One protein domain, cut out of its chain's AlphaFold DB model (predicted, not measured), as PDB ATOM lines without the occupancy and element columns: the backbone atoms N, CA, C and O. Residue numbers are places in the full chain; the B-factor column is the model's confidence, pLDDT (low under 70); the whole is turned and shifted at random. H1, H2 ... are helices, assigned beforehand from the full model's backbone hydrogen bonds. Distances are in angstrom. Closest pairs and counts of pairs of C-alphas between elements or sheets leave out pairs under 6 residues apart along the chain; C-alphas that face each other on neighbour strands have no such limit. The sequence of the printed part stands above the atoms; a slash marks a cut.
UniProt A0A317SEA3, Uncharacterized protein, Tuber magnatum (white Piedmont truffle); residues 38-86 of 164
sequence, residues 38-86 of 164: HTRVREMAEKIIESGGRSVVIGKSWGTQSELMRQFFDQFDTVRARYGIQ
ATOM      1  N   HIS A  38      26.763 -21.687 -42.164       63.72
ATOM      2  CA  HIS A  38      25.514 -20.971 -42.451       63.72
ATOM      3  C   HIS A  38      24.314 -21.930 -42.577       63.72
ATOM      4  O   HIS A  38      23.221 -21.623 -42.107       63.72
ATOM      5  N   THR A  39      24.534 -23.131 -43.121       69.25
ATOM      6  CA  THR A  39      23.539 -24.212 -43.173       69.25
ATOM      7  C   THR A  39      23.130 -24.697 -41.783       69.25
ATOM      8  O   THR A  39      21.941 -24.750 -41.504       69.25
ATOM      9  N   ARG A  40      24.077 -24.973 -40.871       70.88
ATOM     10  CA  ARG A  40      23.762 -25.404 -39.490       70.88
ATOM     11  C   ARG A  40      23.030 -24.316 -38.702       70.88
ATOM     12  O   ARG A  40      22.104 -24.623 -37.957       70.88
ATOM     13  N   VAL A  41      23.421 -23.050 -38.871       70.44
ATOM     14  CA  VAL A  41      22.722 -21.903 -38.258       70.44
ATOM     15  C   VAL A  41      21.295 -21.802 -38.794       70.44
ATOM     16  O   VAL A  41      20.353 -21.614 -38.023       70.44
ATOM     17  N   ARG A  42      21.121 -21.984 -40.106       69.75
ATOM     18  CA  ARG A  42      19.812 -21.980 -40.755       69.75
ATOM     19  C   ARG A  42      18.932 -23.140 -40.288       69.75
ATOM     20  O   ARG A  42      17.801 -22.889 -39.897       69.75
ATOM     21  N   GLU A  43      19.453 -24.363 -40.243       73.31
ATOM     22  CA  GLU A  43      18.741 -25.539 -39.725       73.31
ATOM     23  C   GLU A  43      18.342 -25.367 -38.256       73.31
ATOM     24  O   GLU A  43      17.255 -25.772 -37.851       73.31
ATOM     25  N   MET A  44      19.213 -24.772 -37.432       68.81
ATOM     26  CA  MET A  44      18.887 -24.459 -36.040       68.81
ATOM     27  C   MET A  44      17.730 -23.457 -35.965       68.81
ATOM     28  O   MET A  44      16.803 -23.664 -35.184       68.81
ATOM     29  N   ALA A  45      17.761 -22.402 -36.779       68.69
ATOM     30  CA  ALA A  45      16.678 -21.429 -36.843       68.69
ATOM     31  C   ALA A  45      15.366 -22.071 -37.332       68.69
ATOM     32  O   ALA A  45      14.321 -21.851 -36.723       68.69
ATOM     33  N   GLU A  46      15.419 -22.922 -38.362       72.19
ATOM     34  CA  GLU A  46      14.264 -23.671 -38.880       72.19
ATOM     35  C   GLU A  46      13.671 -24.593 -37.800       72.19
ATOM     36  O   GLU A  46      12.470 -24.535 -37.543       72.19
ATOM     37  N   LYS A  47      14.507 -25.332 -37.057       71.81
ATOM     38  CA  LYS A  47      14.070 -26.179 -35.929       71.81
ATOM     39  C   LYS A  47      13.419 -25.392 -34.792       71.81
ATOM     40  O   LYS A  47      12.463 -25.876 -34.186       71.81
ATOM     41  N   ILE A  48      13.921 -24.196 -34.473       67.38
ATOM     42  CA  ILE A  48      13.311 -23.322 -33.455       67.38
ATOM     43  C   ILE A  48      11.903 -22.913 -33.902       67.38
ATOM     44  O   ILE A  48      10.955 -23.036 -33.125       67.38
ATOM     45  N   ILE A  49      11.757 -22.524 -35.168       66.25
ATOM     46  CA  ILE A  49      10.479 -22.103 -35.753       66.25
ATOM     47  C   ILE A  49       9.475 -23.266 -35.782       66.25
ATOM     48  O   ILE A  49       8.335 -23.102 -35.334       66.25
ATOM     49  N   GLU A  50       9.913 -24.451 -36.217       68.88
ATOM     50  CA  GLU A  50       9.109 -25.681 -36.237       68.88
ATOM     51  C   GLU A  50       8.671 -26.113 -34.834       68.88
ATOM     52  O   GLU A  50       7.519 -26.503 -34.639       68.88
ATOM     53  N   SER A  51       9.546 -25.979 -33.829       65.44
ATOM     54  CA  SER A  51       9.212 -26.299 -32.435       65.44
ATOM     55  C   SER A  51       8.119 -25.396 -31.850       65.44
ATOM     56  O   SER A  51       7.422 -25.797 -30.917       65.44
ATOM     57  N   GLY A  52       7.922 -24.205 -32.426       61.44
ATOM     58  CA  GLY A  52       6.810 -23.307 -32.121       61.44
ATOM     59  C   GLY A  52       5.557 -23.528 -32.981       61.44
ATOM     60  O   GLY A  52       4.674 -22.667 -32.992       61.44
ATOM     61  N   GLY A  53       5.473 -24.652 -33.703       57.97
ATOM     62  CA  GLY A  53       4.256 -25.146 -34.352       57.97
ATOM     63  C   GLY A  53       3.925 -24.541 -35.718       57.97
ATOM     64  O   GLY A  53       2.790 -24.683 -36.171       57.97
ATOM     65  N   ARG A  54       4.860 -23.848 -36.385       57.94
ATOM     66  CA  ARG A  54       4.613 -23.230 -37.702       57.94
ATOM     67  C   ARG A  54       5.782 -23.430 -38.658       57.94
ATOM     68  O   ARG A  54       6.929 -23.325 -38.260       57.94
ATOM     69  N   SER A  55       5.474 -23.671 -39.933       55.41
ATOM     70  CA  SER A  55       6.452 -23.708 -41.025       55.41
ATOM     71  C   SER A  55       6.513 -22.321 -41.669       55.41
ATOM     72  O   SER A  55       5.607 -21.931 -42.404       55.41
ATOM     73  N   VAL A  56       7.538 -21.533 -41.342       59.69
ATOM     74  CA  VAL A  56       7.808 -20.251 -42.012       59.69
ATOM     75  C   VAL A  56       9.128 -20.379 -42.756       59.69
ATOM     76  O   VAL A  56      10.159 -20.684 -42.162       59.69
ATOM     77  N   VAL A  57       9.109 -20.116 -44.063       58.38
ATOM     78  CA  VAL A  57      10.319 -20.141 -44.893       58.38
ATOM     79  C   VAL A  57      11.253 -19.003 -44.467       58.38
ATOM     80  O   VAL A  57      10.915 -17.819 -44.578       58.38
ATOM     81  N   ILE A  58      12.455 -19.346 -43.997       59.31
ATOM     82  CA  ILE A  58      13.491 -18.356 -43.688       59.31
ATOM     83  C   ILE A  58      13.965 -17.680 -44.981       59.31
ATOM     84  O   ILE A  58      14.490 -18.352 -45.873       59.31
ATOM     85  N   GLY A  59      13.847 -16.347 -45.068       60.59
ATOM     86  CA  GLY A  59      14.728 -15.564 -45.948       60.59
ATOM     87  C   GLY A  59      14.142 -14.572 -46.957       60.59
ATOM     88  O   GLY A  59      14.935 -14.070 -47.745       60.59
ATOM     89  N   LYS A  60      12.840 -14.231 -46.987       55.31
ATOM     90  CA  LYS A  60      12.371 -13.182 -47.937       55.31
ATOM     91  C   LYS A  60      11.631 -11.963 -47.364       55.31
ATOM     92  O   LYS A  60      11.583 -10.949 -48.045       55.31
ATOM     93  N   SER A  61      11.144 -11.979 -46.122       55.25
ATOM     94  CA  SER A  61      10.469 -10.798 -45.532       55.25
ATOM     95  C   SER A  61      10.540 -10.718 -44.005       55.25
ATOM     96  O   SER A  61       9.711 -10.073 -43.367       55.25
ATOM     97  N   TRP A  62      11.523 -11.384 -43.399       59.28
ATOM     98  CA  TRP A  62      11.618 -11.505 -41.940       59.28
ATOM     99  C   TRP A  62      11.742 -10.153 -41.228       59.28
ATOM    100  O   TRP A  62      11.173  -9.977 -40.158       59.28
ATOM    101  N   GLY A  63      12.423  -9.183 -41.849       62.06
ATOM    102  CA  GLY A  63      12.564  -7.821 -41.320       62.06
ATOM    103  C   GLY A  63      11.449  -6.848 -41.717       62.06
ATOM    104  O   GLY A  63      11.443  -5.716 -41.249       62.06
ATOM    105  N   THR A  64      10.522  -7.248 -42.590       65.81
ATOM    106  CA  THR A  64       9.457  -6.368 -43.109       65.81
ATOM    107  C   THR A  64       8.067  -6.729 -42.592       65.81
ATOM    108  O   THR A  64       7.136  -5.945 -42.760       65.81
ATOM    109  N   GLN A  65       7.910  -7.877 -41.926       75.12
ATOM    110  CA  GLN A  65       6.643  -8.330 -41.350       75.12
ATOM    111  C   GLN A  65       6.696  -8.305 -39.818       75.12
ATOM    112  O   GLN A  65       7.325  -9.151 -39.185       75.12
ATOM    113  N   SER A  66       5.986  -7.347 -39.218       78.25
ATOM    114  CA  SER A  66       5.904  -7.167 -37.760       78.25
ATOM    115  C   SER A  66       5.388  -8.402 -37.019       78.25
ATOM    116  O   SER A  66       5.841  -8.698 -35.917       78.25
ATOM    117  N   GLU A  67       4.481  -9.151 -37.642       78.56
ATOM    118  CA  GLU A  67       3.906 -10.371 -37.081       78.56
ATOM    119  C   GLU A  67       4.943 -11.497 -36.943       78.56
ATOM    120  O   GLU A  67       5.009 -12.141 -35.900       78.56
ATOM    121  N   LEU A  68       5.802 -11.692 -37.952       76.69
ATOM    122  CA  LEU A  68       6.883 -12.682 -37.884       76.69
ATOM    123  C   LEU A  68       7.935 -12.297 -36.841       76.69
ATOM    124  O   LEU A  68       8.412 -13.158 -36.103       76.69
ATOM    125  N   MET A  69       8.256 -11.004 -36.738       77.38
ATOM    126  CA  MET A  69       9.174 -10.510 -35.709       77.38
ATOM    127  C   MET A  69       8.633 -10.775 -34.303       77.38
ATOM    128  O   MET A  69       9.362 -11.299 -33.466       77.38
ATOM    129  N   ARG A  70       7.351 -10.476 -34.046       81.50
ATOM    130  CA  ARG A  70       6.735 -10.725 -32.732       81.50
ATOM    131  C   ARG A  70       6.787 -12.206 -32.363       81.50
ATOM    132  O   ARG A  70       7.242 -12.548 -31.281       81.50
ATOM    133  N   GLN A  71       6.416 -13.077 -33.299       80.62
ATOM    134  CA  GLN A  71       6.427 -14.525 -33.081       80.62
ATOM    135  C   GLN A  71       7.825 -15.073 -32.790       80.62
ATOM    136  O   GLN A  71       7.975 -15.936 -31.927       80.62
ATOM    137  N   PHE A  72       8.846 -14.571 -33.485       82.00
ATOM    138  CA  PHE A  72      10.230 -14.932 -33.202       82.00
ATOM    139  C   PHE A  72      10.628 -14.549 -31.773       82.00
ATOM    140  O   PHE A  72      11.198 -15.376 -31.064       82.00
ATOM    141  N   PHE A  73      10.304 -13.330 -31.328       85.12
ATOM    142  CA  PHE A  73      10.622 -12.893 -29.966       85.12
ATOM    143  C   PHE A  73       9.850 -13.682 -28.901       85.12
ATOM    144  O   PHE A  73      10.449 -14.057 -27.895       85.12
ATOM    145  N   ASP A  74       8.586 -14.035 -29.147       86.75
ATOM    146  CA  ASP A  74       7.803 -14.891 -28.244       86.75
ATOM    147  C   ASP A  74       8.452 -16.283 -28.081       86.75
ATOM    148  O   ASP A  74       8.586 -16.815 -26.971       86.75
ATOM    149  N   GLN A  75       8.905 -16.879 -29.189       83.06
ATOM    150  CA  GLN A  75       9.618 -18.161 -29.172       83.06
ATOM    151  C   GLN A  75      10.983 -18.041 -28.488       83.06
ATOM    152  O   GLN A  75      11.342 -18.888 -27.668       83.06
ATOM    153  N   PHE A  76      11.731 -16.983 -28.793       85.88
ATOM    154  CA  PHE A  76      13.018 -16.698 -28.171       85.88
ATOM    155  C   PHE A  76      12.887 -16.580 -26.649       85.88
ATOM    156  O   PHE A  76      13.649 -17.213 -25.917       85.88
ATOM    157  N   ASP A  77      11.881 -15.852 -26.166       87.56
ATOM    158  CA  ASP A  77      11.613 -15.691 -24.739       87.56
ATOM    159  C   ASP A  77      11.200 -17.012 -24.077       87.56
ATOM    160  O   ASP A  77      11.649 -17.312 -22.967       87.56
ATOM    161  N   THR A  78      10.429 -17.848 -24.779       88.50
ATOM    162  CA  THR A  78      10.065 -19.198 -24.320       88.50
ATOM    163  C   THR A  78      11.300 -20.085 -24.148       88.50
ATOM    164  O   THR A  78      11.469 -20.734 -23.114       88.50
ATOM    165  N   VAL A  79      12.201 -20.099 -25.137       86.31
ATOM    166  CA  VAL A  79      13.466 -20.851 -25.085       86.31
ATOM    167  C   VAL A  79      14.367 -20.304 -23.978       86.31
ATOM    168  O   VAL A  79      14.905 -21.079 -23.183       86.31
ATOM    169  N   ARG A  80      14.481 -18.977 -23.871       89.12
ATOM    170  CA  ARG A  80      15.247 -18.303 -22.819       89.12
ATOM    171  C   ARG A  80      14.772 -18.733 -21.433       89.12
ATOM    172  O   ARG A  80      15.600 -19.114 -20.606       89.12
ATOM    173  N   ALA A  81      13.458 -18.731 -21.203       89.56
ATOM    174  CA  ALA A  81      12.857 -19.170 -19.946       89.56
ATOM    175  C   ALA A  81      13.086 -20.669 -19.691       89.56
ATOM    176  O   ALA A  81      13.493 -21.046 -18.594       89.56
ATOM    177  N   ARG A  82      12.897 -21.519 -20.710       89.06
ATOM    178  CA  ARG A  82      13.057 -22.980 -20.604       89.06
ATOM    179  C   ARG A  82      14.468 -23.402 -20.196       89.06
ATOM    180  O   ARG A  82      14.612 -24.325 -19.401       89.06
ATOM    181  N   TYR A  83      15.494 -22.760 -20.751       88.88
ATOM    182  CA  TYR A  83      16.898 -23.089 -20.475       88.88
ATOM    183  C   TYR A  83      17.532 -22.201 -19.394       88.88
ATOM    184  O   TYR A  83      18.714 -22.358 -19.099       88.88
ATOM    185  N   GLY A  84      16.772 -21.274 -18.800       90.69
ATOM    186  CA  GLY A  84      17.273 -20.368 -17.766       90.69
ATOM    187  C   GLY A  84      18.375 -19.419 -18.253       90.69
ATOM    188  O   GLY A  84      19.244 -19.039 -17.467       90.69
ATOM    189  N   ILE A  85      18.364 -19.053 -19.539       90.19
ATOM    190  CA  ILE A  85      19.362 -18.161 -20.147       90.19
ATOM    191  C   ILE A  85      19.135 -16.746 -19.602       90.19
ATOM    192  O   ILE A  85      18.070 -16.156 -19.797       90.19
ATOM    193  N   GLN A  86      20.121 -16.180 -18.908       90.44
ATOM    194  CA  GLN A  86      19.997 -14.847 -18.318       90.44
ATOM    195  C   GLN A  86      20.450 -13.774 -19.311       90.44
ATOM    196  O   GLN A  86      21.227 -14.031 -20.226       90.44
TER     197      GLN A  86
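AT A GLANCE: This is residues 38 to 86 of the 164 residues of an uncharacterized protein of Tuber magnatum (white Piedmont truffle) (UniProt A0A317SEA3). Two helices make a rough T: the last part of H1 meets the middle of the longer H2 nearly at right angles, and a long loop, residues 52 to 65, joins them. You have 49 printed residues with two named helices, H1 then H2, and no named strand; the class is all helix. The whole is only just compact, close to loose, with a radius of gyration of the C-alphas of 11.2 A and spans of 31 by 25 by 19 A.

IN THESE COORDINATES: Find C-alpha 38 at (25.514, -20.971, -42.451); from there H1, residues 38 to 51, runs 19.9 A. H2, residues 66 to 83, runs 25.9 A to C-alpha 83 at (16.898, -23.089, -20.475).

HOW THE PARTS SIT: Look at residues 48 to 49 of H1 and 72 to 75 of H2: with these alone the helices only just touch, with 3 pairs of C-alphas within 8 A. The closest C-alphas are those of Ile 49 and Phe 72, 7.6 A apart. The helices' lines are about perpendicular, at 87 degrees. In H1 and H2 every O i to N i+4 pair is within hydrogen-bond range.

THE WHOLE: The C-alphas farthest apart, of Lys 60 and Gly 84, are 31.4 A apart. The printed part has no cut, and the 14-residue link is long. Mean pLDDT of the printed part is 73.4; look for values under 70 at residues 48 to 64, among others.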